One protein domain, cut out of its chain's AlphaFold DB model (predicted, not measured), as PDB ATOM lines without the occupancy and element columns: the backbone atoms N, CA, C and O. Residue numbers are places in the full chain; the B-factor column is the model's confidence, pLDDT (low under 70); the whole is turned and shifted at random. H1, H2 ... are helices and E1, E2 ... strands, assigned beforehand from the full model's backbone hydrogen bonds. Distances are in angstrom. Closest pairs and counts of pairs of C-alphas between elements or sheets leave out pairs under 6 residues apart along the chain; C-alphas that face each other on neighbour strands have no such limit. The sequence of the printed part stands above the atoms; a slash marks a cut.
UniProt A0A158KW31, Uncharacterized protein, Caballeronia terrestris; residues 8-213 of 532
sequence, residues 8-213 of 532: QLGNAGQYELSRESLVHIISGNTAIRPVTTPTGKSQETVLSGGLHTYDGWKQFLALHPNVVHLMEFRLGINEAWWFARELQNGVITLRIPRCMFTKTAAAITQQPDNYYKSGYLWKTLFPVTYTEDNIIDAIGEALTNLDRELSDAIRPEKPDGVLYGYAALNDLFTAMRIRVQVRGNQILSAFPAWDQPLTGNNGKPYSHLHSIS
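AT A GLANCE: This is residues 8 to 213 of the 532 residues of an uncharacterized protein of Caballeronia terrestris (UniProt A0A158KW31). Two strongly twisted four-stranded sheets form two lobes that meet through E7 and E10: in one lobe the sheet E1 E10 E9 E8 curls round helix H4, and in the other the sheet E4 E5 E6 E7 has H2 over it. A long two-stranded hairpin, E2 and E3, makes an arm whose tip, residues 36 to 41, sticks out, and the printed part ends in a tail with the short helix H5. The 206 printed residues have five named helices and ten named strands, in the order E1 H1 E2 E3 H2 E4 E5 E6 H3 E7 H4 E8 E9 E10 H5, and the class is mixed, helices and strands. Both four-stranded sheets are mixed, parallel and antiparallel. The whole is compact, with a radius of gyration of the C-alphas of 17.6 A and spans of 57 by 39 by 33 A.

IN THESE COORDINATES: Start with the sheet E1 E10 E9 E8 at C-alpha 15, (47.455, -24.185, -39.200), where E1 begins; E1 runs from residue 15 to residue 17. Go on to E8, residues 160 to 167, 22.5 A long, then E9, residues 176 to 183, 22.8 A, and E10, residues 186 to 192, 18.2 A. The helices H1, residues 19 to 26, and H4, residues 132 to 142, 15.5 A long, are on this sheet. Find the second sheet in E4, residues 67 to 69, E5, residues 80 to 86, 21.0 A, E6, residues 92 to 97, and E7, residues 120 to 125. H2 is residues 54 to 61 and H3 residues 103 to 109. E2, residues 29 to 37, covers 24.3 A, and E3, residues 40 to 49, covers 27.6 A from C-alpha 40 at (19.299, 3.995, -65.313). H5, residues 208 to 212, ends at C-alpha 212, (45.361, 11.461, -43.370).

HOW THE PARTS SIT: Read the first sheet, strand beside strand, in the order E1 E10 E9 E8, with E1 and E8 as its edge strands. E1 and E10 are parallel, with N 187 and O 16 2.8 A apart. E8, E9 and E10 form a meander, each strand the antiparallel neighbour of the one before; look at N 163 and O 180, 2.8 A, and N 181 and O 189, 2.8 A. The sheet curls round H4, with the C-alphas of Ala 142 and Gly 165 closest to each other, 4.2 A; helix and sheet make two layers, the helix on one face. H1 is on this sheet too, its Ser 21 and Leu 188 of E10 having the closest C-alphas, 5.4 A. Cross to the second sheet where the C-alphas of Thr 124 in E7 and Pro 192 in E10 come closest, 5.9 A. Its order is E4 E5 E6 E7. E4 and E5 are parallel, with N 82 and O 68 at 2.9 A; the hairpin E5 and E6 is antiparallel, with N 93 and O 85 at 2.8 A, and so are E6 and E7, with N 121 and O 96 at 2.7 A. H2 is on this sheet at a height over the sheet of 9.2 A, over E6, and runs along the strands at 8 degrees to E6 on the local plane. H3 only grazes the sheet with residues 106 to 109. The hairpin E2 and E3 is antiparallel, with N 33 and O 44 at 2.8 A; the closest C-alphas of E3 and H3 are those of Ser 48 and Ala 105, 5.3 A. In H1, H2, H3, H4 and H5 every O i to N i+4 pair is within hydrogen-bond range.

THE WHOLE: The C-alphas of Ala 12 and Thr 39 are the two farthest apart, 57.7 A. The printed part has no cut. The long links are H4 to E8, 17 residues, and E10 to H5, 15 residues. Mean pLDDT of the printed part is 85.1; look for values under 70 at residues 111 to 118, residue 172 and residues 198 to 213.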
ATOM      1  N   GLN A   8      49.551 -27.370 -44.687       96.50
ATOM      2  CA  GLN A   8      49.826 -27.307 -43.250       96.50
ATOM      3  C   GLN A   8      51.002 -26.351 -42.998       96.50
ATOM      4  O   GLN A   8      52.081 -26.550 -43.557       96.50
ATOM      5  N   LEU A   9      50.794 -25.311 -42.187       95.81
ATOM      6  CA  LEU A   9      51.723 -24.192 -41.979       95.81
ATOM      7  C   LEU A   9      52.003 -23.921 -40.490       95.81
ATOM      8  O   LEU A   9      51.242 -24.306 -39.600       95.81
ATOM      9  N   GLY A  10      53.104 -23.207 -40.233       90.31
ATOM     10  CA  GLY A  10      53.600 -22.892 -38.893       90.31
ATOM     11  C   GLY A  10      54.250 -24.086 -38.184       90.31
ATOM     12  O   GLY A  10      54.411 -25.169 -38.751       90.31
ATOM     13  N   ASN A  11      54.614 -23.887 -36.914       86.25
ATOM     14  CA  ASN A  11      55.252 -24.920 -36.095       86.25
ATOM     15  C   ASN A  11      54.441 -26.229 -36.099       86.25
ATOM     16  O   ASN A  11      53.253 -26.230 -35.782       86.25
ATOM     17  N   ALA A  12      55.093 -27.334 -36.476       86.12
ATOM     18  CA  ALA A  12      54.505 -28.672 -36.607       86.12
ATOM     19  C   ALA A  12      53.245 -28.780 -37.506       86.12
ATOM     20  O   ALA A  12      52.520 -29.768 -37.404       86.12
ATOM     21  N   GLY A  13      52.992 -27.812 -38.400       88.00
ATOM     22  CA  GLY A  13      51.812 -27.826 -39.275       88.00
ATOM     23  C   GLY A  13      50.498 -27.575 -38.529       88.00
ATOM     24  O   GLY A  13      49.489 -28.202 -38.823       88.00
ATOM     25  N   GLN A  14      50.520 -26.700 -37.524       92.44
ATOM     26  CA  GLN A  14      49.378 -26.409 -36.648       92.44
ATOM     27  C   GLN A  14      48.236 -25.595 -37.303       92.44
ATOM     28  O   GLN A  14      47.155 -25.510 -36.717       92.44
ATOM     29  N   TYR A  15      48.452 -24.993 -38.481       96.12
ATOM     30  CA  TYR A  15      47.455 -24.185 -39.200       96.12
ATOM     31  C   TYR A  15      47.207 -24.672 -40.632       96.12
ATOM     32  O   TYR A  15      48.139 -25.041 -41.339       96.12
ATOM     33  N   GLU A  16      45.958 -24.574 -41.092       97.38
ATOM     34  CA  GLU A  16      45.500 -25.052 -42.399       97.38
ATOM     35  C   GLU A  16      45.167 -23.901 -43.353       97.38
ATOM     36  O   GLU A  16      44.244 -23.122 -43.105       97.38
ATOM     37  N   LEU A  17      45.864 -23.827 -44.488       97.81
ATOM     38  CA  LEU A  17      45.543 -22.922 -45.594       97.81
ATOM     39  C   LEU A  17      44.805 -23.687 -46.702       97.81
ATOM     40  O   LEU A  17      45.380 -24.554 -47.362       97.81
ATOM     41  N   SER A  18      43.529 -23.363 -46.919       97.81
ATOM     42  CA  SER A  18      42.729 -23.906 -48.026       97.81
ATOM     43  C   SER A  18      43.058 -23.219 -49.358       97.81
ATOM     44  O   SER A  18      43.672 -22.147 -49.399       97.81
ATOM     45  N   ARG A  19      42.616 -23.817 -50.472       96.88
ATOM     46  CA  ARG A  19      42.792 -23.217 -51.802       96.88
ATOM     47  C   ARG A  19      41.952 -21.949 -51.947       96.88
ATOM     48  O   ARG A  19      42.397 -20.972 -52.539       96.88
ATOM     49  N   GLU A  20      40.756 -21.960 -51.374       96.56
ATOM     50  CA  GLU A  20      39.802 -20.857 -51.362       96.56
ATOM     51  C   GLU A  20      40.362 -19.661 -50.579       96.56
ATOM     52  O   GLU A  20      40.311 -18.533 -51.071       96.56
ATOM     53  N   SER A  21      40.972 -19.904 -49.412       97.38
ATOM     54  CA  SER A  21      41.651 -18.870 -48.624       97.38
ATOM     55  C   SER A  21      42.873 -18.302 -49.352       97.38
ATOM     56  O   SER A  21      43.085 -17.093 -49.325       97.38
ATOM     57  N   LEU A  22      43.651 -19.129 -50.060       97.56
ATOM     58  CA  LEU A  22      44.776 -18.645 -50.869       97.56
ATOM     59  C   LEU A  22      44.312 -17.769 -52.049       97.56
ATOM     60  O   LEU A  22      44.882 -16.706 -52.279       97.56
ATOM     61  N   VAL A  23      43.246 -18.158 -52.759       96.88
ATOM     62  CA  VAL A  23      42.644 -17.334 -53.828       96.88
ATOM     63  C   VAL A  23      42.092 -16.019 -53.265       96.88
ATOM     64  O   VAL A  23      42.310 -14.960 -53.855       96.88
ATOM     65  N   HIS A  24      41.449 -16.056 -52.096       96.25
ATOM     66  CA  HIS A  24      41.015 -14.861 -51.371       96.25
ATOM     67  C   HIS A  24      42.196 -13.940 -51.009       96.25
ATOM     68  O   HIS A  24      42.104 -12.725 -51.181       96.25
ATOM     69  N   ILE A  25      43.320 -14.492 -50.548       97.25
ATOM     70  CA  ILE A  25      44.536 -13.718 -50.263       97.25
ATOM     71  C   ILE A  25      45.072 -13.070 -51.543       97.25
ATOM     72  O   ILE A  25      45.305 -11.866 -51.558       97.25
ATOM     73  N   ILE A  26      45.234 -13.838 -52.622       96.38
ATOM     74  CA  ILE A  26      45.885 -13.370 -53.851       96.38
ATOM     75  C   ILE A  26      44.964 -12.444 -54.654       96.38
ATOM     76  O   ILE A  26      45.203 -11.240 -54.733       96.38
ATOM     77  N   SER A  27      43.891 -12.989 -55.225       94.31
ATOM     78  CA  SER A  27      42.993 -12.277 -56.143       94.31
ATOM     79  C   SER A  27      41.908 -11.480 -55.419       94.31
ATOM     80  O   SER A  27      41.417 -10.483 -55.943       94.31
ATOM     81  N   GLY A  28      41.539 -11.903 -54.208       94.19
ATOM     82  CA  GLY A  28      40.397 -11.353 -53.487       94.19
ATOM     83  C   GLY A  28      39.050 -11.864 -53.968       94.19
ATOM     84  O   GLY A  28      38.916 -12.547 -54.981       94.19
ATOM     85  N   ASN A  29      38.030 -11.495 -53.202       95.31
ATOM     86  CA  ASN A  29      36.642 -11.814 -53.483       95.31
ATOM     87  C   ASN A  29      35.923 -10.548 -53.953       95.31
ATOM     88  O   ASN A  29      36.090  -9.471 -53.370       95.31
ATOM     89  N   THR A  30      35.068 -10.684 -54.964       95.25
ATOM     90  CA  THR A  30      34.187  -9.608 -55.430       95.25
ATOM     91  C   THR A  30      32.727  -9.867 -55.047       95.25
ATOM     92  O   THR A  30      32.369 -10.911 -54.496       95.25
ATOM     93  N   ALA A  31      31.874  -8.877 -55.279       94.88
ATOM     94  CA  ALA A  31      30.422  -8.962 -55.252       94.88
ATOM     95  C   ALA A  31      29.849  -7.988 -56.289       94.88
ATOM     96  O   ALA A  31      30.468  -6.967 -56.585       94.88
ATOM     97  N   ILE A  32      28.659  -8.274 -56.817       93.12
ATOM     98  CA  ILE A  32      27.955  -7.365 -57.730       93.12
ATOM     99  C   ILE A  32      27.038  -6.452 -56.909       93.12
ATOM    100  O   ILE A  32      26.190  -6.926 -56.150       93.12
ATOM    101  N   ARG A  33      27.191  -5.137 -57.076       89.94
ATOM    102  CA  ARG A  33      26.357  -4.101 -56.462       89.94
ATOM    103  C   ARG A  33      25.488  -3.426 -57.534       89.94
ATOM    104  O   ARG A  33      26.031  -2.962 -58.533       89.94
ATOM    105  N   PRO A  34      24.161  -3.315 -57.347       85.50
ATOM    106  CA  PRO A  34      23.335  -2.475 -58.205       85.50
ATOM    107  C   PRO A  34      23.599  -0.995 -57.897       85.50
ATOM    108  O   PRO A  34      23.601  -0.594 -56.730       85.50
ATOM    109  N   VAL A  35      23.786  -0.183 -58.935       83.00
ATOM    110  CA  VAL A  35      24.028   1.261 -58.825       83.00
ATOM    111  C   VAL A  35      22.993   2.005 -59.662       83.00
ATOM    112  O   VAL A  35      22.710   1.634 -60.798       83.00
ATOM    113  N   THR A  36      22.395   3.051 -59.096       76.25
ATOM    114  CA  THR A  36      21.511   3.950 -59.848       76.25
ATOM    115  C   THR A  36      22.355   5.079 -60.425       76.25
ATOM    116  O   THR A  36      22.883   5.896 -59.675       76.25
ATOM    117  N   THR A  37      22.471   5.128 -61.747       74.31
ATOM    118  CA  THR A  37      23.059   6.239 -62.500       74.31
ATOM    119  C   THR A  37      21.947   7.167 -63.009       74.31
ATOM    120  O   THR A  37      20.783   6.758 -63.070       74.31
ATOM    121  N   PRO A  38      22.259   8.403 -63.445       71.19
ATOM    122  CA  PRO A  38      21.278   9.275 -64.103       71.19
ATOM    123  C   PRO A  38      20.640   8.646 -65.355       71.19
ATOM    124  O   PRO A  38      19.532   9.008 -65.738       71.19
ATOM    125  N   THR A  39      21.334   7.692 -65.982       75.25
ATOM    126  CA  THR A  39      20.919   6.971 -67.192       75.25
ATOM    127  C   THR A  39      20.171   5.657 -66.922       75.25
ATOM    128  O   THR A  39      19.688   5.045 -67.872       75.25
ATOM    129  N   GLY A  40      20.044   5.208 -65.667       79.69
ATOM    130  CA  GLY A  40      19.299   3.995 -65.313       79.69
ATOM    131  C   GLY A  40      19.917   3.187 -64.169       79.69
ATOM    132  O   GLY A  40      20.639   3.705 -63.325       79.69
ATOM    133  N   LYS A  41      19.612   1.888 -64.112       79.25
ATOM    134  CA  LYS A  41      20.266   0.955 -63.181       79.25
ATOM    135  C   LYS A  41      21.422   0.257 -63.888       79.25
ATOM    136  O   LYS A  41      21.198  -0.405 -64.897       79.25
ATOM    137  N   SER A  42      22.620   0.354 -63.326       82.62
ATOM    138  CA  SER A  42      23.803  -0.406 -63.725       82.62
ATOM    139  C   SER A  42      24.180  -1.436 -62.651       82.62
ATOM    140  O   SER A  42      23.601  -1.485 -61.560       82.62
ATOM    141  N   GLN A  43      25.142  -2.293 -62.981       86.75
ATOM    142  CA  GLN A  43      25.790  -3.209 -62.048       86.75
ATOM    143  C   GLN A  43      27.279  -2.877 -61.996       86.75
ATOM    144  O   GLN A  43      27.899  -2.663 -63.034       86.75
ATOM    145  N   GLU A  44      27.837  -2.844 -60.792       89.44
ATOM    146  CA  GLU A  44      29.246  -2.571 -60.527       89.44
ATOM    147  C   GLU A  44      29.835  -3.737 -59.729       89.44
ATOM    148  O   GLU A  44      29.234  -4.201 -58.756       89.44
ATOM    149  N   THR A  45      31.011  -4.218 -60.123       93.69
ATOM    150  CA  THR A  45      31.758  -5.217 -59.349       93.69
ATOM    151  C   THR A  45      32.532  -4.510 -58.239       93.69
ATOM    152  O   THR A  45      33.168  -3.500 -58.490       93.69
ATOM    153  N   VAL A  46      32.490  -5.008 -57.004       94.88
ATOM    154  CA  VAL A  46      33.163  -4.385 -55.847       94.88
ATOM    155  C   VAL A  46      33.823  -5.424 -54.946       94.88
ATOM    156  O   VAL A  46      33.370  -6.565 -54.881       94.88
ATOM    157  N   LEU A  47      34.862  -5.043 -54.203       94.69
ATOM    158  CA  LEU A  47      35.573  -5.925 -53.274       94.69
ATOM    159  C   LEU A  47      34.702  -6.317 -52.072       94.69
ATOM    160  O   LEU A  47      34.194  -5.472 -51.325       94.69
ATOM    161  N   SER A  48      34.569  -7.624 -51.855       93.06
ATOM    162  CA  SER A  48      33.918  -8.228 -50.688       93.06
ATOM    163  C   SER A  48      34.918  -8.734 -49.638       93.06
ATOM    164  O   SER A  48      34.541  -8.880 -48.477       93.06
ATOM    165  N   GLY A  49      36.197  -8.895 -49.994       90.81
ATOM    166  CA  GLY A  49      37.304  -9.139 -49.061       90.81
ATOM    167  C   GLY A  49      38.593  -9.561 -49.773       90.81
ATOM    168  O   GLY A  49      38.576  -9.791 -50.981       90.81
ATOM    169  N   GLY A  50      39.693  -9.700 -49.030       91.50
ATOM    170  CA  GLY A  50      40.962 -10.194 -49.577       91.50
ATOM    171  C   GLY A  50      41.642  -9.196 -50.520       91.50
ATOM    172  O   GLY A  50      41.519  -7.987 -50.303       91.50
ATOM    173  N   LEU A  51      42.318  -9.702 -51.561       94.88
ATOM    174  CA  LEU A  51      43.142  -8.969 -52.541       94.88
ATOM    175  C   LEU A  51      44.394  -8.367 -51.893       94.88
ATOM    176  O   LEU A  51      44.382  -7.243 -51.398       94.88
ATOM    177  N   HIS A  52      45.485  -9.121 -51.869       95.44
ATOM    178  CA  HIS A  52      46.735  -8.737 -51.208       95.44
ATOM    179  C   HIS A  52      47.966  -8.948 -52.097       95.44
ATOM    180  O   HIS A  52      49.082  -9.014 -51.593       95.44
ATOM    181  N   THR A  53      47.789  -8.986 -53.419       95.56
ATOM    182  CA  THR A  53      48.884  -8.942 -54.402       95.56
ATOM    183  C   THR A  53      48.681  -7.818 -55.407       95.56
ATOM    184  O   THR A  53      47.559  -7.349 -55.628       95.56
ATOM    185  N   TYR A  54      49.777  -7.379 -56.030       92.56
ATOM    186  CA  TYR A  54      49.720  -6.368 -57.082       92.56
ATOM    187  C   TYR A  54      48.996  -6.882 -58.336       92.56
ATOM    188  O   TYR A  54      48.151  -6.178 -58.880       92.56
ATOM    189  N   ASP A  55      49.212  -8.137 -58.732       93.25
ATOM    190  CA  ASP A  55      48.494  -8.743 -59.863       93.25
ATOM    191  C   ASP A  55      46.985  -8.848 -59.611       93.25
ATOM    192  O   ASP A  55      46.189  -8.517 -60.492       93.25
ATOM    193  N   GLY A  56      46.574  -9.234 -58.395       95.19
ATOM    194  CA  GLY A  56      45.167  -9.221 -57.988       95.19
ATOM    195  C   GLY A  56      44.565  -7.815 -58.064       95.19
ATOM    196  O   GLY A  56      43.455  -7.640 -58.569       95.19
ATOM    197  N   TRP A  57      45.328  -6.791 -57.657       94.69
ATOM    198  CA  TRP A  57      44.943  -5.392 -57.851       94.69
ATOM    199  C   TRP A  57      44.778  -5.028 -59.332       94.69
ATOM    200  O   TRP A  57      43.733  -4.495 -59.696       94.69
ATOM    201  N   LYS A  58      45.744  -5.343 -60.204       93.06
ATOM    202  CA  LYS A  58      45.677  -5.002 -61.640       93.06
ATOM    203  C   LYS A  58      44.516  -5.710 -62.350       93.06
ATOM    204  O   LYS A  58      43.845  -5.088 -63.170       93.06
ATOM    205  N   GLN A  59      44.236  -6.967 -62.001       94.94
ATOM    206  CA  GLN A  59      43.084  -7.719 -62.516       94.94
ATOM    207  C   GLN A  59      41.750  -7.097 -62.086       94.94
ATOM    208  O   GLN A  59      40.848  -6.954 -62.909       94.94
ATOM    209  N   PHE A  60      41.623  -6.691 -60.820       95.94
ATOM    210  CA  PHE A  60      40.418  -6.022 -60.330       95.94
ATOM    211  C   PHE A  60      40.257  -4.614 -60.930       95.94
ATOM    212  O   PHE A  60      39.169  -4.260 -61.377       95.94
ATOM    213  N   LEU A  61      41.340  -3.837 -61.024       94.12
ATOM    214  CA  LEU A  61      41.366  -2.501 -61.626       94.12
ATOM    215  C   LEU A  61      40.907  -2.499 -63.093       94.12
ATOM    216  O   LEU A  61      40.239  -1.560 -63.517       94.12
ATOM    217  N   ALA A  62      41.185  -3.561 -63.855       94.25
ATOM    218  CA  ALA A  62      40.717  -3.703 -65.236       94.25
ATOM    219  C   ALA A  62      39.176  -3.711 -65.378       94.25
ATOM    220  O   ALA A  62      38.660  -3.468 -66.468       94.25
ATOM    221  N   LEU A  63      38.433  -3.942 -64.287       93.75
ATOM    222  CA  LEU A  63      36.968  -3.834 -64.240       93.75
ATOM    223  C   LEU A  63      36.474  -2.384 -64.051       93.75
ATOM    224  O   LEU A  63      35.274  -2.132 -64.152       93.75
ATOM    225  N   HIS A  64      37.380  -1.439 -63.780       93.19
ATOM    226  CA  HIS A  64      37.093  -0.048 -63.421       93.19
ATOM    227  C   HIS A  64      37.934   0.941 -64.255       93.19
ATOM    228  O   HIS A  64      38.759   1.669 -63.702       93.19
ATOM    229  N   PRO A  65      37.732   1.019 -65.585       90.44
ATOM    230  CA  PRO A  65      38.581   1.812 -66.487       90.44
ATOM    231  C   PRO A  65      38.597   3.323 -66.190       90.44
ATOM    232  O   PRO A  65      39.536   4.011 -66.575       90.44
ATOM    233  N   ASN A  66      37.588   3.840 -65.482       90.56
ATOM    234  CA  ASN A  66      37.495   5.249 -65.089       90.56
ATOM    235  C   ASN A  66      38.184   5.565 -63.744       90.56
ATOM    236  O   ASN A  66      38.181   6.724 -63.319       90.56
ATOM    237  N   VAL A  67      38.767   4.561 -63.076       92.12
ATOM    238  CA  VAL A  67      39.579   4.710 -61.859       92.12
ATOM    239  C   VAL A  67      41.055   4.660 -62.260       92.12
ATOM    240  O   VAL A  67      41.620   3.593 -62.470       92.12
ATOM    241  N   VAL A  68      41.686   5.823 -62.395       88.94
ATOM    242  CA  VAL A  68      43.047   5.958 -62.964       88.94
ATOM    243  C   VAL A  68      44.115   6.138 -61.887       88.94
ATOM    244  O   VAL A  68      43.791   6.307 -60.710       88.94
ATOM    245  N   HIS A  69      45.400   6.108 -62.247       88.06
ATOM    246  CA  HIS A  69      46.441   6.387 -61.260       88.06
ATOM    247  C   HIS A  69      46.353   7.846 -60.767       88.06
ATOM    248  O   HIS A  69      45.950   8.748 -61.505       88.06
ATOM    249  N   LEU A  70      46.746   8.117 -59.518       84.56
ATOM    250  CA  LEU A  70      46.703   9.462 -58.929       84.56
ATOM    251  C   LEU A  70      47.486  10.490 -59.760       84.56
ATOM    252  O   LEU A  70      47.052  11.637 -59.845       84.56
ATOM    253  N   MET A  71      48.574  10.072 -60.418       81.62
ATOM    254  CA  MET A  71      49.375  10.914 -61.324       81.62
ATOM    255  C   MET A  71      48.705  11.217 -62.674       81.62
ATOM    256  O   MET A  71      49.215  12.053 -63.403       81.62
ATOM    257  N   GLU A  72      47.580  10.575 -62.997       82.44
ATOM    258  CA  GLU A  72      46.809  10.796 -64.233       82.44
ATOM    259  C   GLU A  72      45.480  11.507 -63.953       82.44
ATOM    260  O   GLU A  72      45.002  12.284 -64.779       82.44
ATOM    261  N   PHE A  73      44.913  11.301 -62.761       86.25
ATOM    262  CA  PHE A  73      43.582  11.768 -62.373       86.25
ATOM    263  C   PHE A  73      43.318  13.253 -62.658       86.25
ATOM    264  O   PHE A  73      44.034  14.128 -62.154       86.25
ATOM    265  N   ARG A  74      42.228  13.504 -63.392       85.12
ATOM    266  CA  ARG A  74      41.638  14.813 -63.698       85.12
ATOM    267  C   ARG A  74      40.208  14.871 -63.160       85.12
ATOM    268  O   ARG A  74      39.369  14.036 -63.514       85.12
ATOM    269  N   LEU A  75      39.918  15.871 -62.327       85.38
ATOM    270  CA  LEU A  75      38.583  16.064 -61.761       85.38
ATOM    271  C   LEU A  75      37.571  16.356 -62.883       85.38
ATOM    272  O   LEU A  75      37.824  17.180 -63.757       85.38
ATOM    273  N   GLY A  76      36.424  15.676 -62.856       85.06
ATOM    274  CA  GLY A  76      35.376  15.818 -63.875       85.06
ATOM    275  C   GLY A  76      35.613  15.020 -65.165       85.06
ATOM    276  O   GLY A  76      34.720  14.978 -66.005       85.06
ATOM    277  N   ILE A  77      36.768  14.357 -65.307       86.44
ATOM    278  CA  ILE A  77      37.061  13.420 -66.406       86.44
ATOM    279  C   ILE A  77      37.078  11.979 -65.887       86.44
ATOM    280  O   ILE A  77      36.471  11.098 -66.490       86.44
ATOM    281  N   ASN A  78      37.757  11.732 -64.764       89.69
ATOM    282  CA  ASN A  78      37.846  10.410 -64.145       89.69
ATOM    283  C   ASN A  78      36.864  10.282 -62.969       89.69
ATOM    284  O   ASN A  78      36.552  11.268 -62.302       89.69
ATOM    285  N   GLU A  79      36.405   9.061 -62.683       89.38
ATOM    286  CA  GLU A  79      35.463   8.798 -61.581       89.38
ATOM    287  C   GLU A  79      36.150   8.871 -60.216       89.38
ATOM    288  O   GLU A  79      35.610   9.436 -59.263       89.38
ATOM    289  N   ALA A  80      37.343   8.289 -60.120       89.69
ATOM    290  CA  ALA A  80      38.176   8.299 -58.927       89.69
ATOM    291  C   ALA A  80      39.632   7.980 -59.300       89.69
ATOM    292  O   ALA A  80      39.963   7.803 -60.475       89.69
ATOM    293  N   TRP A  81      40.501   7.882 -58.297       88.94
ATOM    294  CA  TRP A  81      41.909   7.547 -58.495       88.94
ATOM    295  C   TRP A  81      42.400   6.430 -57.570       88.94
ATOM    296  O   TRP A  81      41.765   6.102 -56.572       88.94
ATOM    297  N   TRP A  82      43.556   5.849 -57.870       88.81
ATOM    298  CA  TRP A  82      44.279   4.956 -56.962       88.81
ATOM    299  C   TRP A  82      45.762   5.330 -56.888       88.81
ATOM    300  O   TRP A  82      46.295   5.983 -57.782       88.81
ATOM    301  N   PHE A  83      46.437   4.940 -55.812       85.06
ATOM    302  CA  PHE A  83      47.861   5.221 -55.611       85.06
ATOM    303  C   PHE A  83      48.544   4.040 -54.926       85.06
ATOM    304  O   PHE A  83      47.967   3.466 -54.005       85.06
ATOM    305  N   ALA A  84      49.755   3.675 -55.345       84.56
ATOM    306  CA  ALA A  84      50.530   2.603 -54.724       84.56
ATOM    307  C   ALA A  84      51.951   3.072 -54.389       84.56
ATOM    308  O   ALA A  84      52.681   3.535 -55.262       84.56
ATOM    309  N   ARG A  85      52.348   2.905 -53.126       81.44
ATOM    310  CA  ARG A  85      53.693   3.205 -52.622       81.44
ATOM    311  C   ARG A  85      54.356   1.923 -52.135       81.44
ATOM    312  O   ARG A  85      53.762   1.196 -51.337       81.44
ATOM    313  N   GLU A  86      55.590   1.700 -52.564       82.75
ATOM    314  CA  GLU A  86      56.438   0.604 -52.100       82.75
ATOM    315  C   GLU A  86      57.198   1.020 -50.831       82.75
ATOM    316  O   GLU A  86      57.742   2.128 -50.737       82.75
ATOM    317  N   LEU A  87      57.178   0.160 -49.814       79.69
ATOM    318  CA  LEU A  87      57.972   0.292 -48.593       79.69
ATOM    319  C   LEU A  87      59.351  -0.362 -48.785       79.69
ATOM    320  O   LEU A  87      59.554  -1.108 -49.735       79.69
ATOM    321  N   GLN A  88      60.309  -0.090 -47.895       76.38
ATOM    322  CA  GLN A  88      61.696  -0.552 -48.072       76.38
ATOM    323  C   GLN A  88      61.812  -2.085 -48.133       76.38
ATOM    324  O   GLN A  88      62.609  -2.613 -48.900       76.38
ATOM    325  N   ASN A  89      60.962  -2.787 -47.381       79.69
ATOM    326  CA  ASN A  89      60.845  -4.245 -47.392       79.69
ATOM    327  C   ASN A  89      59.987  -4.785 -48.560       79.69
ATOM    328  O   ASN A  89      59.503  -5.915 -48.514       79.69
ATOM    329  N   GLY A  90      59.738  -3.966 -49.585       84.50
ATOM    330  CA  GLY A  90      58.932  -4.284 -50.763       84.50
ATOM    331  C   GLY A  90      57.417  -4.290 -50.537       84.50
ATOM    332  O   GLY A  90      56.665  -4.409 -51.498       84.50
ATOM    333  N   VAL A  91      56.917  -4.178 -49.297       88.31
ATOM    334  CA  VAL A  91      55.468  -4.195 -49.020       88.31
ATOM    335  C   VAL A  91      54.782  -3.020 -49.713       88.31
ATOM    336  O   VAL A  91      55.211  -1.875 -49.578       88.31
ATOM    337  N   ILE A  92      53.679  -3.276 -50.418       88.44
ATOM    338  CA  ILE A  92      52.953  -2.222 -51.135       88.44
ATOM    339  C   ILE A  92      51.806  -1.693 -50.282       88.44
ATOM    340  O   ILE A  92      50.918  -2.435 -49.863       88.44
ATOM    341  N   THR A  93      51.782  -0.378 -50.084       84.56
ATOM    342  CA  THR A  93      50.635   0.349 -49.532       84.56
ATOM    343  C   THR A  93      49.795   0.909 -50.679       84.56
ATOM    344  O   THR A  93      50.217   1.802 -51.412       84.56
ATOM    345  N   LEU A  94      48.603   0.345 -50.858       86.31
ATOM    346  CA  LEU A  94      47.646   0.660 -51.914       86.31
ATOM    347  C   LEU A  94      46.516   1.538 -51.362       86.31
ATOM    348  O   LEU A  94      45.852   1.181 -50.390       86.31
ATOM    349  N   ARG A  95      46.246   2.668 -52.010       85.62
ATOM    350  CA  ARG A  95      45.123   3.569 -51.737       85.62
ATOM    351  C   ARG A  95      44.082   3.430 -52.829       85.62
ATOM    352  O   ARG A  95      44.386   3.724 -53.983       85.62
ATOM    353  N   ILE A  96      42.867   3.028 -52.469       88.62
ATOM    354  CA  ILE A  96      41.776   2.815 -53.430       88.62
ATOM    355  C   ILE A  96      40.445   3.415 -52.959       88.62
ATOM    356  O   ILE A  96      40.227   3.530 -51.754       88.62
ATOM    357  N   PRO A  97      39.548   3.827 -53.870       89.81
ATOM    358  CA  PRO A  97      38.266   4.441 -53.531       89.81
ATOM    359  C   PRO A  97      37.398   3.558 -52.622       89.81
ATOM    360  O   PRO A  97      37.185   2.379 -52.896       89.81
ATOM    361  N   ARG A  98      36.790   4.136 -51.576       88.62
ATOM    362  CA  ARG A  98      35.849   3.430 -50.682       88.62
ATOM    363  C   ARG A  98      34.619   2.911 -51.431       88.62
ATOM    364  O   ARG A  98      34.023   1.924 -51.005       88.62
ATOM    365  N   CYS A  99      34.227   3.558 -52.531       88.06
ATOM    366  CA  CYS A  99      33.136   3.080 -53.375       88.06
ATOM    367  C   CYS A  99      33.432   1.702 -53.987       88.06
ATOM    368  O   CYS A  99      32.495   0.918 -54.096       88.06
ATOM    369  N   MET A 100      34.688   1.330 -54.252       92.62
ATOM    370  CA  MET A 100      35.048   0.013 -54.807       92.62
ATOM    371  C   MET A 100      34.885  -1.156 -53.817       92.62
ATOM    372  O   MET A 100      35.235  -2.286 -54.143       92.62
ATOM    373  N   PHE A 101      34.356  -0.925 -52.611       92.44
ATOM    374  CA  PHE A 101      34.137  -1.951 -51.589       92.44
ATOM    375  C   PHE A 101      32.647  -2.177 -51.300       92.44
ATOM    376  O   PHE A 101      31.806  -1.275 -51.372       92.44
ATOM    377  N   THR A 102      32.321  -3.386 -50.847       91.94
ATOM    378  CA  THR A 102      31.103  -3.637 -50.061       91.94
ATOM    379  C   THR A 102      31.167  -2.914 -48.709       91.94
ATOM    380  O   THR A 102      32.247  -2.655 -48.175       91.94
ATOM    381  N   LYS A 103      30.008  -2.628 -48.094       87.62
ATOM    382  CA  LYS A 103      29.942  -1.964 -46.774       87.62
ATOM    383  C   LYS A 103      30.743  -2.712 -45.696       87.62
ATOM    384  O   LYS A 103      31.401  -2.068 -44.885       87.62
ATOM    385  N   THR A 104      30.700  -4.045 -45.704       88.06
ATOM    386  CA  THR A 104      31.412  -4.896 -44.738       88.06
ATOM    387  C   THR A 104      32.924  -4.865 -44.963       88.06
ATOM    388  O   THR A 104      33.666  -4.605 -44.020       88.06
ATOM    389  N   ALA A 105      33.386  -5.042 -46.208       87.62
ATOM    390  CA  ALA A 105      34.814  -4.984 -46.530       87.62
ATOM    391  C   ALA A 105      35.413  -3.600 -46.231       87.62
ATOM    392  O   ALA A 105      36.502  -3.506 -45.667       87.62
ATOM    393  N   ALA A 106      34.670  -2.528 -46.535       86.81
ATOM    394  CA  ALA A 106      35.049  -1.168 -46.171       86.81
ATOM    395  C   ALA A 106      35.214  -1.012 -44.651       86.81
ATOM    396  O   ALA A 106      36.243  -0.516 -44.207       86.81
ATOM    397  N   ALA A 107      34.242  -1.475 -43.856       83.38
ATOM    398  CA  ALA A 107      34.281  -1.354 -42.398       83.38
ATOM    399  C   ALA A 107      35.464  -2.104 -41.760       83.38
ATOM    400  O   ALA A 107      36.086  -1.576 -40.845       83.38
ATOM    401  N   ILE A 108      35.815  -3.295 -42.263       79.19
ATOM    402  CA  ILE A 108      36.996  -4.051 -41.801       79.19
ATOM    403  C   ILE A 108      38.288  -3.306 -42.165       79.19
ATOM    404  O   ILE A 108      39.186  -3.162 -41.340       79.19
ATOM    405  N   THR A 109      38.363  -2.783 -43.391       77.06
ATOM    406  CA  THR A 109      39.537  -2.055 -43.903       77.06
ATOM    407  C   THR A 109      39.755  -0.713 -43.182       77.06
ATOM    408  O   THR A 109      40.881  -0.232 -43.105       77.06
ATOM    409  N   GLN A 110      38.704  -0.121 -42.600       72.00
ATOM    410  CA  GLN A 110      38.786   1.103 -41.793       72.00
ATOM    411  C   GLN A 110      39.437   0.915 -40.409       72.00
ATOM    412  O   GLN A 110      39.765   1.915 -39.781       72.00
ATOM    413  N   GLN A 111      39.649  -0.313 -39.919       57.84
ATOM    414  CA  GLN A 111      40.143  -0.558 -38.551       57.84
ATOM    415  C   GLN A 111      41.676  -0.453 -38.364       57.84
ATOM    416  O   GLN A 111      42.276  -1.298 -37.695       57.84
ATOM    417  N   PRO A 112      42.326   0.573 -38.941       53.38
ATOM    418  CA  PRO A 112      43.339   1.311 -38.178       53.38
ATOM    419  C   PRO A 112      43.055   2.824 -38.043       53.38
ATOM    420  O   PRO A 112      43.766   3.499 -37.309       53.38
ATOM    421  N   ASP A 113      42.024   3.372 -38.700       53.38
ATOM    422  CA  ASP A 113      41.666   4.801 -38.646       53.38
ATOM    423  C   ASP A 113      40.144   4.981 -38.472       53.38
ATOM    424  O   ASP A 113      39.358   5.012 -39.423       53.38
ATOM    425  N   ASN A 114      39.720   5.128 -37.215       48.44
ATOM    426  CA  ASN A 114      38.310   5.303 -36.848       48.44
ATOM    427  C   ASN A 114      37.747   6.699 -37.180       48.44
ATOM    428  O   ASN A 114      36.533   6.903 -37.104       48.44
ATOM    429  N   TYR A 115      38.595   7.666 -37.539       49.34
ATOM    430  CA  TYR A 115      38.196   9.048 -37.838       49.34
ATOM    431  C   TYR A 115      38.179   9.343 -39.346       49.34
ATOM    432  O   TYR A 115      37.916  10.464 -39.787       49.34
ATOM    433  N   TYR A 116      38.400   8.303 -40.140       54.78
ATOM    434  CA  TYR A 116      38.636   8.352 -41.564       54.78
ATOM    435  C   TYR A 116      37.479   8.927 -42.407       54.78
ATOM    436  O   TYR A 116      36.366   8.392 -42.427       54.78
ATOM    437  N   LYS A 117      37.766   9.975 -43.198       58.72
ATOM    438  CA  LYS A 117      36.759  10.696 -44.010       58.72
ATOM    439  C   LYS A 117      37.114  11.010 -45.471       58.72
ATOM    440  O   LYS A 117      36.293  11.609 -46.154       58.72
ATOM    441  N   SER A 118      38.278  10.610 -45.992       62.94
ATOM    442  CA  SER A 118      38.722  11.092 -47.321       62.94
ATOM    443  C   SER A 118      38.007  10.461 -48.529       62.94
ATOM    444  O   SER A 118      38.252  10.874 -49.656       62.94
ATOM    445  N   GLY A 119      37.172   9.436 -48.324       76.44
ATOM    446  CA  GLY A 119      36.492   8.712 -49.406       76.44
ATOM    447  C   GLY A 119      37.312   7.600 -50.075       76.44
ATOM    448  O   GLY A 119      36.754   6.860 -50.879       76.44
ATOM    449  N   TYR A 120      38.579   7.419 -49.702       81.88
ATOM    450  CA  TYR A 120      39.438   6.310 -50.139       81.88
ATOM    451  C   TYR A 120      39.562   5.266 -49.012       81.88
ATOM    452  O   TYR A 120      38.848   5.356 -48.021       81.88
ATOM    453  N   LEU A 121      40.398   4.243 -49.151       82.62
ATOM    454  CA  LEU A 121      40.769   3.273 -48.117       82.62
ATOM    455  C   LEU A 121      42.182   2.769 -48.411       82.62
ATOM    456  O   LEU A 121      42.599   2.718 -49.568       82.62
ATOM    457  N   TRP A 122      42.937   2.449 -47.365       81.56
ATOM    458  CA  TRP A 122      44.270   1.863 -47.498       81.56
ATOM    459  C   TRP A 122      44.172   0.322 -47.462       81.56
ATOM    460  O   TRP A 122      43.420  -0.227 -46.662       81.56
ATOM    461  N   LYS A 123      44.932  -0.380 -48.309       86.88
ATOM    462  CA  LYS A 123      45.201  -1.831 -48.273       86.88
ATOM    463  C   LYS A 123      46.705  -2.095 -48.343       86.88
ATOM    464  O   LYS A 123      47.426  -1.352 -48.999       86.88
ATOM    465  N   THR A 124      47.171  -3.156 -47.700       89.00
ATOM    466  CA  THR A 124      48.535  -3.676 -47.853       89.00
ATOM    467  C   THR A 124      48.543  -4.870 -48.802       89.00
ATOM    468  O   THR A 124      47.642  -5.716 -48.751       89.00
ATOM    469  N   LEU A 125      49.555  -4.932 -49.664       93.69
ATOM    470  CA  LEU A 125      49.827  -6.043 -50.574       93.69
ATOM    471  C   LEU A 125      51.245  -6.573 -50.318       93.69
ATOM    472  O   LEU A 125      52.134  -5.812 -49.925       93.69
ATOM    473  N   PHE A 126      51.456  -7.861 -50.580       95.50
ATOM    474  CA  PHE A 126      52.788  -8.457 -50.671       95.50
ATOM    475  C   PHE A 126      53.633  -7.770 -51.764       95.50
ATOM    476  O   PHE A 126      53.054  -7.165 -52.677       95.50
ATOM    477  N   PRO A 127      54.975  -7.850 -51.687       92.62
ATOM    478  CA  PRO A 127      55.852  -7.241 -52.682       92.62
ATOM    479  C   PRO A 127      55.552  -7.701 -54.108       92.62
ATOM    480  O   PRO A 127      55.169  -8.847 -54.331       92.62
ATOM    481  N   VAL A 128      55.758  -6.818 -55.090       91.56
ATOM    482  CA  VAL A 128      55.440  -7.089 -56.510       91.56
ATOM    483  C   VAL A 128      56.222  -8.296 -57.054       91.56
ATOM    484  O   VAL A 128      55.763  -8.986 -57.958       91.56
ATOM    485  N   THR A 129      57.385  -8.587 -56.472       90.62
ATOM    486  CA  THR A 129      58.247  -9.726 -56.815       90.62
ATOM    487  C   THR A 129      57.800 -11.066 -56.218       90.62
ATOM    488  O   THR A 129      58.366 -12.097 -56.581       90.62
ATOM    489  N   TYR A 130      56.820 -11.091 -55.305       94.25
ATOM    490  CA  TYR A 130      56.403 -12.320 -54.625       94.25
ATOM    491  C   TYR A 130      55.453 -13.151 -55.491       94.25
ATOM    492  O   TYR A 130      54.343 -12.735 -55.823       94.25
ATOM    493  N   THR A 131      55.863 -14.384 -55.780       95.75
ATOM    494  CA  THR A 131      54.999 -15.409 -56.377       95.75
ATOM    495  C   THR A 131      54.042 -16.020 -55.343       95.75
ATOM    496  O   THR A 131      54.196 -15.818 -54.138       95.75
ATOM    497  N   GLU A 132      53.081 -16.837 -55.799       95.88
ATOM    498  CA  GLU A 132      52.218 -17.647 -54.919       95.88
ATOM    499  C   GLU A 132      53.029 -18.464 -53.896       95.88
ATOM    500  O   GLU A 132      52.644 -18.527 -52.730       95.88
ATOM    501  N   ASP A 133      54.162 -19.044 -54.311       96.62
ATOM    502  CA  ASP A 133      55.038 -19.822 -53.427       96.62
ATOM    503  C   ASP A 133      55.666 -18.926 -52.349       96.62
ATOM    504  O   ASP A 133      55.564 -19.233 -51.165       96.62
ATOM    505  N   ASN A 134      56.192 -17.753 -52.726       96.44
ATOM    506  CA  ASN A 134      56.791 -16.814 -51.767       96.44
ATOM    507  C   ASN A 134      55.779 -16.289 -50.737       96.44
ATOM    508  O   ASN A 134      56.137 -16.052 -49.586       96.44
ATOM    509  N   ILE A 135      54.513 -16.119 -51.130       97.56
ATOM    510  CA  ILE A 135      53.431 -15.725 -50.216       97.56
ATOM    511  C   ILE A 135      53.147 -16.843 -49.207       97.56
ATOM    512  O   ILE A 135      53.024 -16.568 -48.014       97.56
ATOM    513  N   ILE A 136      53.064 -18.097 -49.660       97.69
ATOM    514  CA  ILE A 136      52.846 -19.258 -48.784       97.69
ATOM    515  C   ILE A 136      54.017 -19.427 -47.810       97.69
ATOM    516  O   ILE A 136      53.782 -19.579 -46.609       97.69
ATOM    517  N   ASP A 137      55.253 -19.345 -48.306       96.38
ATOM    518  CA  ASP A 137      56.470 -19.456 -47.497       96.38
ATOM    519  C   ASP A 137      56.519 -18.363 -46.423       96.38
ATOM    520  O   ASP A 137      56.718 -18.661 -45.246       96.38
ATOM    521  N   ALA A 138      56.237 -17.108 -46.793       96.75
ATOM    522  CA  ALA A 138      56.215 -15.990 -45.855       96.75
ATOM    523  C   ALA A 138      55.119 -16.149 -44.780       96.75
ATOM    524  O   ALA A 138      55.362 -15.878 -43.605       96.75
ATOM    525  N   ILE A 139      53.926 -16.649 -45.137       97.94
ATOM    526  CA  ILE A 139      52.880 -16.985 -44.152       97.94
ATOM    527  C   ILE A 139      53.361 -18.106 -43.213       97.94
ATOM    528  O   ILE A 139      53.144 -18.022 -42.003       97.94
ATOM    529  N   GLY A 140      54.036 -19.132 -43.736       97.31
ATOM    530  CA  GLY A 140      54.614 -20.220 -42.941       97.31
ATOM    531  C   GLY A 140      55.701 -19.754 -41.966       97.31
ATOM    532  O   GLY A 140      55.697 -20.163 -40.801       97.31
ATOM    533  N   GLU A 141      56.585 -18.858 -42.410       96.06
ATOM    534  CA  GLU A 141      57.620 -18.223 -41.585       96.06
ATOM    535  C   GLU A 141      56.986 -17.361 -40.479       96.06
ATOM    536  O   GLU A 141      57.294 -17.546 -39.303       96.06
ATOM    537  N   ALA A 142      56.005 -16.515 -40.810       96.50
ATOM    538  CA  ALA A 142      55.305 -15.693 -39.822       96.50
ATOM    539  C   ALA A 142      54.559 -16.526 -38.762       96.50
ATOM    540  O   ALA A 142      54.603 -16.197 -37.578       96.50
ATOM    541  N   LEU A 143      53.927 -17.640 -39.146       96.75
ATOM    542  CA  LEU A 143      53.276 -18.572 -38.208       96.75
ATOM    543  C   LEU A 143      54.266 -19.416 -37.384       96.75
ATOM    544  O   LEU A 143      53.865 -20.095 -36.433       96.75
ATOM    545  N   THR A 144      55.548 -19.383 -37.743       95.69
ATOM    546  CA  THR A 144      56.657 -19.941 -36.959       95.69
ATOM    547  C   THR A 144      57.195 -18.895 -35.975       95.69
ATOM    548  O   THR A 144      57.415 -19.212 -34.803       95.69
ATOM    549  N   ASN A 145      57.297 -17.638 -36.419       93.44
ATOM    550  CA  ASN A 145      57.829 -16.482 -35.691       93.44
ATOM    551  C   ASN A 145      56.710 -15.544 -35.195       93.44
ATOM    552  O   ASN A 145      56.665 -14.360 -35.546       93.44
ATOM    553  N   LEU A 146      55.782 -16.086 -34.401       94.06
ATOM    554  CA  LEU A 146      54.640 -15.336 -33.867       94.06
ATOM    555  C   LEU A 146      55.042 -14.335 -32.777       94.06
ATOM    556  O   LEU A 146      55.684 -14.691 -31.786       94.06
ATOM    557  N   ASP A 147      54.536 -13.114 -32.915       91.88
ATOM    558  CA  ASP A 147      54.487 -12.109 -31.863       91.88
ATOM    559  C   ASP A 147      53.408 -12.503 -30.847       91.88
ATOM    560  O   ASP A 147      52.212 -12.490 -31.150       91.88
ATOM    561  N   ARG A 148      53.819 -12.906 -29.643       90.31
ATOM    562  CA  ARG A 148      52.894 -13.395 -28.607       90.31
ATOM    563  C   ARG A 148      52.179 -12.283 -27.843       90.31
ATOM    564  O   ARG A 148      51.225 -12.591 -27.137       90.31
ATOM    565  N   GLU A 149      52.634 -11.039 -27.958       88.25
ATOM    566  CA  GLU A 149      52.026  -9.893 -27.275       88.25
ATOM    567  C   GLU A 149      50.938  -9.262 -28.150       88.25
ATOM    568  O   GLU A 149      49.885  -8.876 -27.643       88.25
ATOM    569  N   LEU A 150      51.147  -9.234 -29.472       85.56
ATOM    570  CA  LEU A 150      50.167  -8.727 -30.437       85.56
ATOM    571  C   LEU A 150      49.121  -9.767 -30.889       85.56
ATOM    572  O   LEU A 150      48.070  -9.379 -31.403       85.56
ATOM    573  N   SER A 151      49.391 -11.070 -30.748       91.06
ATOM    574  CA  SER A 151      48.496 -12.140 -31.229       91.06
ATOM    575  C   SER A 151      47.377 -12.514 -30.250       91.06
ATOM    576  O   SER A 151      47.604 -12.705 -29.056       91.06
ATOM    577  N   ASP A 152      46.173 -12.755 -30.776       90.81
ATOM    578  CA  ASP A 152      45.076 -13.397 -30.046       90.81
ATOM    579  C   ASP A 152      45.445 -14.827 -29.611       90.81
ATOM    580  O   ASP A 152      45.892 -15.655 -30.408       90.81
ATOM    581  N   ALA A 153      45.123 -15.173 -28.364       86.88
ATOM    582  CA  ALA A 153      45.112 -16.562 -27.919       86.88
ATOM    583  C   ALA A 153      43.875 -17.290 -28.481       86.88
ATOM    584  O   ALA A 153      42.764 -17.112 -27.974       86.88
ATOM    585  N   ILE A 154      44.069 -18.122 -29.507       87.88
ATOM    586  CA  ILE A 154      43.003 -18.933 -30.118       87.88
ATOM    587  C   ILE A 154      42.572 -20.047 -29.158       87.88
ATOM    588  O   ILE A 154      43.411 -20.785 -28.638       87.88
ATOM    589  N   ARG A 155      41.263 -20.186 -28.923       86.19
ATOM    590  CA  ARG A 155      40.695 -21.207 -28.024       86.19
ATOM    591  C   ARG A 155      39.400 -21.796 -28.595       86.19
ATOM    592  O   ARG A 155      38.742 -21.109 -29.371       86.19
ATOM    593  N   PRO A 156      38.976 -23.013 -28.209       84.94
ATOM    594  CA  PRO A 156      37.722 -23.598 -28.696       84.94
ATOM    595  C   PRO A 156      36.489 -22.706 -28.470       84.94
ATOM    596  O   PRO A 156      35.611 -22.644 -29.326       84.94
ATOM    597  N   GLU A 157      36.441 -21.978 -27.351       86.00
ATOM    598  CA  GLU A 157      35.367 -21.044 -26.996       86.00
ATOM    599  C   GLU A 157      35.445 -19.676 -27.705       86.00
ATOM    600  O   GLU A 157      34.444 -18.966 -27.783       86.00
ATOM    601  N   LYS A 158      36.615 -19.312 -28.248       84.62
ATOM    602  CA  LYS A 158      36.849 -18.115 -29.073       84.62
ATOM    603  C   LYS A 158      37.717 -18.520 -30.277       84.62
ATOM    604  O   LYS A 158      38.926 -18.273 -30.268       84.62
ATOM    605  N   PRO A 159      37.131 -19.194 -31.287       86.00
ATOM    606  CA  PRO A 159      37.900 -19.735 -32.403       86.00
ATOM    607  C   PRO A 159      38.379 -18.639 -33.359       86.00
ATOM    608  O   PRO A 159      39.414 -18.813 -33.993       86.00
ATOM    609  N   ASP A 160      37.653 -17.523 -33.462       91.56
ATOM    610  CA  ASP A 160      38.040 -16.377 -34.288       91.56
ATOM    611  C   ASP A 160      39.130 -15.548 -33.597       91.56
ATOM    612  O   ASP A 160      38.952 -15.097 -32.459       91.56
ATOM    613  N   GLY A 161      40.228 -15.288 -34.308       92.38
ATOM    614  CA  GLY A 161      41.305 -14.436 -33.811       92.38
ATOM    615  C   GLY A 161      42.275 -13.948 -34.885       92.38
ATOM    616  O   GLY A 161      42.233 -14.354 -36.051       92.38
ATOM    617  N   VAL A 162      43.142 -13.029 -34.470       93.25
ATOM    618  CA  VAL A 162      44.175 -12.405 -35.294       93.25
ATOM    619  C   VAL A 162      45.549 -12.743 -34.732       93.25
ATOM    620  O   VAL A 162      45.836 -12.468 -33.572       93.25
ATOM    621  N   LEU A 163      46.416 -13.286 -35.576       94.94
ATOM    622  CA  LEU A 163      47.812 -13.556 -35.265       94.94
ATOM    623  C   LEU A 163      48.703 -12.543 -35.986       94.94
ATOM    624  O   LEU A 163      48.412 -12.142 -37.118       94.94
ATOM    625  N   TYR A 164      49.805 -12.164 -35.352       94.19
ATOM    626  CA  TYR A 164      50.877 -11.384 -35.958       94.19
ATOM    627  C   TYR A 164      52.181 -12.163 -35.848       94.19
ATOM    628  O   TYR A 164      52.481 -12.745 -34.810       94.19
ATOM    629  N   GLY A 165      52.966 -12.171 -36.918       93.81
ATOM    630  CA  GLY A 165      54.275 -12.815 -36.935       93.81
ATOM    631  C   GLY A 165      55.156 -12.254 -38.037       93.81
ATOM    632  O   GLY A 165      54.690 -11.460 -38.857       93.81
ATOM    633  N   TYR A 166      56.427 -12.637 -38.046       93.69
ATOM    634  CA  TYR A 166      57.437 -12.014 -38.902       93.69
ATOM    635  C   TYR A 166      58.035 -12.984 -39.926       93.69
ATOM    636  O   TYR A 166      58.326 -14.138 -39.614       93.69
ATOM    637  N   ALA A 167      58.232 -12.481 -41.140       94.00
ATOM    638  CA  ALA A 167      58.828 -13.178 -42.271       94.00
ATOM    639  C   ALA A 167      59.998 -12.377 -42.867       94.00
ATOM    640  O   ALA A 167      60.142 -11.185 -42.581       94.00
ATOM    641  N   ALA A 168      60.807 -13.025 -43.707       90.25
ATOM    642  CA  ALA A 168      62.022 -12.484 -44.315       90.25
ATOM    643  C   ALA A 168      63.022 -11.917 -43.283       90.25
ATOM    644  O   ALA A 168      63.670 -10.898 -43.523       90.25
ATOM    645  N   LEU A 169      63.165 -12.596 -42.136       85.56
ATOM    646  CA  LEU A 169      63.961 -12.137 -40.984       85.56
ATOM    647  C   LEU A 169      65.491 -12.144 -41.187       85.56
ATOM    648  O   LEU A 169      66.225 -11.718 -40.298       85.56
ATOM    649  N   ASN A 170      65.981 -12.628 -42.331       83.38
ATOM    650  CA  ASN A 170      67.417 -12.726 -42.621       83.38
ATOM    651  C   ASN A 170      68.101 -11.359 -42.827       83.38
ATOM    652  O   ASN A 170      69.318 -11.267 -42.673       83.38
ATOM    653  N   ASP A 171      67.339 -10.317 -43.166       75.81
ATOM    654  CA  ASP A 171      67.791  -8.924 -43.241       75.81
ATOM    655  C   ASP A 171      66.734  -8.019 -42.584       75.81
ATOM    656  O   ASP A 171      65.535  -8.128 -42.851       75.81
ATOM    657  N   LEU A 172      67.188  -7.109 -41.717       69.44
ATOM    658  CA  LEU A 172      66.352  -6.127 -41.024       69.44
ATOM    659  C   LEU A 172      65.571  -5.233 -41.997       69.44
ATOM    660  O   LEU A 172      64.466  -4.812 -41.666       69.44
ATOM    661  N   PHE A 173      66.113  -4.967 -43.189       72.50
ATOM    662  CA  PHE A 173      65.456  -4.138 -44.202       72.50
ATOM    663  C   PHE A 173      64.447  -4.900 -45.069       72.50
ATOM    664  O   PHE A 173      63.601  -4.263 -45.694       72.50
ATOM    665  N   THR A 174      64.495  -6.239 -45.094       80.25
ATOM    666  CA  THR A 174      63.487  -7.080 -45.769       80.25
ATOM    667  C   THR A 174      62.441  -7.646 -44.817       80.25
ATOM    668  O   THR A 174      61.406  -8.123 -45.279       80.25
ATOM    669  N   ALA A 175      62.692  -7.595 -43.506       87.06
ATOM    670  CA  ALA A 175      61.789  -8.098 -42.484       87.06
ATOM    671  C   ALA A 175      60.373  -7.519 -42.652       87.06
ATOM    672  O   ALA A 175      60.161  -6.309 -42.753       87.06
ATOM    673  N   MET A 176      59.381  -8.403 -42.669       90.19
ATOM    674  CA  MET A 176      57.983  -8.071 -42.914       90.19
ATOM    675  C   MET A 176      57.120  -8.677 -41.815       90.19
ATOM    676  O   MET A 176      57.151  -9.888 -41.597       90.19
ATOM    677  N   ARG A 177      56.291  -7.867 -41.145       91.75
ATOM    678  CA  ARG A 177      55.274  -8.407 -40.230       91.75
ATOM    679  C   ARG A 177      54.008  -8.729 -41.015       91.75
ATOM    680  O   ARG A 177      53.483  -7.877 -41.733       91.75
ATOM    681  N   ILE A 178      53.497  -9.944 -40.865       94.69
ATOM    682  CA  ILE A 178      52.274 -10.446 -41.492       94.69
ATOM    683  C   ILE A 178      51.183 -10.540 -40.428       94.69
ATOM    684  O   ILE A 178      51.413 -11.006 -39.312       94.69
ATOM    685  N   ARG A 179      49.977 -10.102 -40.787       94.62
ATOM    686  CA  ARG A 179      48.741 -10.342 -40.045       94.62
ATOM    687  C   ARG A 179      48.043 -11.556 -40.651       94.62
ATOM    688  O   ARG A 179      47.741 -11.546 -41.843       94.62
ATOM    689  N   VAL A 180      47.741 -12.562 -39.837       96.38
ATOM    690  CA  VAL A 180      46.993 -13.764 -40.235       96.38
ATOM    691  C   VAL A 180      45.663 -13.792 -39.483       96.38
ATOM    692  O   VAL A 180      45.617 -13.633 -38.267       96.38
ATOM    693  N   GLN A 181      44.561 -13.954 -40.207       95.12
ATOM    694  CA  GLN A 181      43.213 -14.093 -39.658       95.12
ATOM    695  C   GLN A 181      42.833 -15.571 -39.659       95.12
ATOM    696  O   GLN A 181      42.888 -16.215 -40.710       95.12
ATOM    697  N   VAL A 182      42.439 -16.102 -38.502       95.69
ATOM    698  CA  VAL A 182      42.160 -17.534 -38.323       95.69
ATOM    699  C   VAL A 182      40.802 -17.795 -37.670       95.69
ATOM    700  O   VAL A 182      40.277 -16.956 -36.935       95.69
ATOM    701  N   ARG A 183      40.264 -18.991 -37.926       95.69
ATOM    702  CA  ARG A 183      39.153 -19.609 -37.192       95.69
ATOM    703  C   ARG A 183      39.579 -21.006 -36.744       95.69
ATOM    704  O   ARG A 183      39.629 -21.936 -37.547       95.69
ATOM    705  N   GLY A 184      39.907 -21.159 -35.464       93.62
ATOM    706  CA  GLY A 184      40.549 -22.369 -34.952       93.62
ATOM    707  C   GLY A 184      41.923 -22.554 -35.601       93.62
ATOM    708  O   GLY A 184      42.768 -21.666 -35.518       93.62
ATOM    709  N   ASN A 185      42.135 -23.686 -36.273       93.69
ATOM    710  CA  ASN A 185      43.338 -23.940 -37.069       93.69
ATOM    711  C   ASN A 185      43.253 -23.385 -38.508       93.69
ATOM    712  O   ASN A 185      44.270 -23.341 -39.194       93.69
ATOM    713  N   GLN A 186      42.079 -22.971 -38.995       96.81
ATOM    714  CA  GLN A 186      41.895 -22.589 -40.398       96.81
ATOM    715  C   GLN A 186      42.321 -21.142 -40.653       96.81
ATOM    716  O   GLN A 186      41.805 -20.217 -40.025       96.81
ATOM    717  N   ILE A 187      43.211 -20.934 -41.623       97.62
ATOM    718  CA  ILE A 187      43.599 -19.610 -42.116       97.62
ATOM    719  C   ILE A 187      42.511 -19.109 -43.066       97.62
ATOM    720  O   ILE A 187      42.223 -19.733 -44.089       97.62
ATOM    721  N   LEU A 188      41.914 -17.965 -42.734       95.75
ATOM    722  CA  LEU A 188      40.880 -17.305 -43.535       95.75
ATOM    723  C   LEU A 188      41.476 -16.249 -44.473       95.75
ATOM    724  O   LEU A 188      41.013 -16.075 -45.597       95.75
ATOM    725  N   SER A 189      42.495 -15.531 -43.999       95.56
ATOM    726  CA  SER A 189      43.199 -14.494 -44.754       95.56
ATOM    727  C   SER A 189      44.575 -14.237 -44.139       95.56
ATOM    728  O   SER A 189      44.773 -14.463 -42.946       95.56
ATOM    729  N   ALA A 190      45.524 -13.746 -44.927       96.50
ATOM    730  CA  ALA A 190      46.848 -13.348 -44.470       96.50
ATOM    731  C   ALA A 190      47.406 -12.248 -45.377       96.50
ATOM    732  O   ALA A 190      47.243 -12.308 -46.595       96.50
ATOM    733  N   PHE A 191      48.035 -11.234 -44.787       94.88
ATOM    734  CA  PHE A 191      48.559 -10.080 -45.518       94.88
ATOM    735  C   PHE A 191      49.611  -9.315 -44.707       94.88
ATOM    736  O   PHE A 191      49.593  -9.395 -43.476       94.88
ATOM    737  N   PRO A 192      50.508  -8.538 -45.340       92.94
ATOM    738  CA  PRO A 192      51.446  -7.688 -44.610       92.94
ATOM    739  C   PRO A 192      50.687  -6.715 -43.697       92.94
ATOM    740  O   PRO A 192      49.721  -6.086 -44.123       92.94
ATOM    741  N   ALA A 193      51.080  -6.596 -42.432       86.88
ATOM    742  CA  ALA A 193      50.454  -5.683 -41.478       86.88
ATOM    743  C   ALA A 193      50.664  -4.199 -41.861       86.88
ATOM    744  O   ALA A 193      51.502  -3.872 -42.701       86.88
ATOM    745  N   TRP A 194      49.899  -3.298 -41.242       76.62
ATOM    746  CA  TRP A 194      49.984  -1.851 -41.491       76.62
ATOM    747  C   TRP A 194      51.284  -1.236 -40.979       76.62
ATOM    748  O   TRP A 194      51.986  -0.516 -41.684       76.62
ATOM    749  N   ASP A 195      51.589  -1.552 -39.735       74.75
ATOM    750  CA  ASP A 195      52.739  -1.137 -38.958       74.75
ATOM    751  C   ASP A 195      53.899  -2.121 -39.188       74.75
ATOM    752  O   ASP A 195      54.182  -3.003 -38.378       74.75
ATOM    753  N   GLN A 196      54.525  -2.004 -40.365       81.31
ATOM    754  CA  GLN A 196      55.717  -2.775 -40.737       81.31
ATOM    755  C   GLN A 196      56.921  -2.440 -39.832       81.31
ATOM    756  O   GLN A 196      57.079  -1.283 -39.431       81.31
ATOM    757  N   PRO A 197      57.787  -3.424 -39.517       71.50
ATOM    758  CA  PRO A 197      58.946  -3.210 -38.660       71.50
ATOM    759  C   PRO A 197      60.037  -2.429 -39.400       71.50
ATOM    760  O   PRO A 197      60.260  -2.658 -40.584       71.50
ATOM    761  N   LEU A 198      60.727  -1.536 -38.678       58.53
ATOM    762  CA  LEU A 198      62.020  -0.931 -39.046       58.53
ATOM    763  C   LEU A 198      62.190  -0.509 -40.522       58.53
ATOM    764  O   LEU A 198      63.285  -0.587 -41.074       58.53
ATOM    765  N   THR A 199      61.137   0.008 -41.163       54.09
ATOM    766  CA  THR A 199      61.263   0.551 -42.518       54.09
ATOM    767  C   THR A 199      62.083   1.842 -42.465       54.09
ATOM    768  O   THR A 199      61.567   2.898 -42.100       54.09
ATOM    769  N   GLY A 200      63.354   1.757 -42.850       44.59
ATOM    770  CA  GLY A 200      64.310   2.859 -43.002       44.59
ATOM    771  C   GLY A 200      64.074   3.738 -44.233       44.59
ATOM    772  O   GLY A 200      64.901   4.583 -44.550       44.59
ATOM    773  N   ASN A 201      62.933   3.595 -44.912       44.69
ATOM    774  CA  ASN A 201      62.396   4.676 -45.734       44.69
ATOM    775  C   ASN A 201      62.141   5.918 -44.855       44.69
ATOM    776  O   ASN A 201      61.825   5.795 -43.674       44.69
ATOM    777  N   ASN A 202      62.066   7.106 -45.465       41.25
ATOM    778  CA  ASN A 202      61.536   8.337 -44.843       41.25
ATOM    779  C   ASN A 202      60.030   8.250 -44.441       41.25
ATOM    780  O   ASN A 202      59.345   9.263 -44.313       41.25
ATOM    781  N   GLY A 203      59.465   7.045 -44.296       39.50
ATOM    782  CA  GLY A 203      58.114   6.774 -43.811       39.50
ATOM    783  C   GLY A 203      58.150   6.212 -42.391       39.50
ATOM    784  O   GLY A 203      58.870   5.261 -42.110       39.50
ATOM    785  N   LYS A 204      57.341   6.810 -41.517       43.19
ATOM    786  CA  LYS A 204      57.120   6.384 -40.125       43.19
ATOM    787  C   LYS A 204      56.506   4.964 -40.111       43.19
ATOM    788  O   LYS A 204      55.874   4.601 -41.110       43.19
ATOM    789  N   PRO A 205      56.553   4.203 -38.994       41.41
ATOM    790  CA  PRO A 205      55.466   3.253 -38.728       41.41
ATOM    791  C   PRO A 205      54.136   3.992 -38.937       41.41
ATOM    792  O   PRO A 205      54.053   5.181 -38.636       41.41
ATOM    793  N   TYR A 206      53.144   3.337 -39.548       47.03
ATOM    794  CA  TYR A 206      52.044   4.003 -40.262       47.03
ATOM    795  C   TYR A 206      51.217   4.965 -39.387       47.03
ATOM    796  O   TYR A 206      50.186   4.604 -38.825       47.03
ATOM    797  N   SER A 207      51.686   6.207 -39.255       48.22
ATOM    798  CA  SER A 207      51.164   7.140 -38.264       48.22
ATOM    799  C   SER A 207      49.839   7.746 -38.716       48.22
ATOM    800  O   SER A 207      49.498   7.723 -39.899       48.22
ATOM    801  N   HIS A 208      49.106   8.374 -37.797       49.78
ATOM    802  CA  HIS A 208      47.890   9.121 -38.145       49.78
ATOM    803  C   HIS A 208      48.151  10.188 -39.229       49.78
ATOM    804  O   HIS A 208      47.335  10.398 -40.121       49.78
ATOM    805  N   LEU A 209      49.359  10.772 -39.260       52.09
ATOM    806  CA  LEU A 209      49.785  11.652 -40.352       52.09
ATOM    807  C   LEU A 209      49.819  10.930 -41.715       52.09
ATOM    808  O   LEU A 209      49.470  11.543 -42.716       52.09
ATOM    809  N   HIS A 210      50.178   9.642 -41.780       52.50
ATOM    810  CA  HIS A 210      50.131   8.828 -43.007       52.50
ATOM    811  C   HIS A 210      48.705   8.392 -43.380       52.50
ATOM    812  O   HIS A 210      48.391   8.268 -44.564       52.50
ATOM    813  N   SER A 211      47.810   8.171 -42.410       53.28
ATOM    814  CA  SER A 211      46.416   7.812 -42.716       53.28
ATOM    815  C   SER A 211      45.646   8.990 -43.329       53.28
ATOM    816  O   SER A 211      44.852   8.789 -44.267       53.28
ATOM    817  N   ILE A 212      45.944  10.215 -42.865       52.38
ATOM    818  CA  ILE A 212      45.361  11.461 -43.370       52.38
ATOM    819  C   ILE A 212      46.099  12.050 -44.586       52.38
ATOM    820  O   ILE A 212      45.431  12.628 -45.446       52.38
ATOM    821  N   SER A 213      47.418  11.886 -44.707       53.12
ATOM    822  CA  SER A 213      48.201  12.435 -45.826       53.12
ATOM    823  C   SER A 213      48.223  11.529 -47.053       53.12
ATOM    824  O   SER A 213      48.109  10.308 -46.970       53.12
TER     825      SER A 213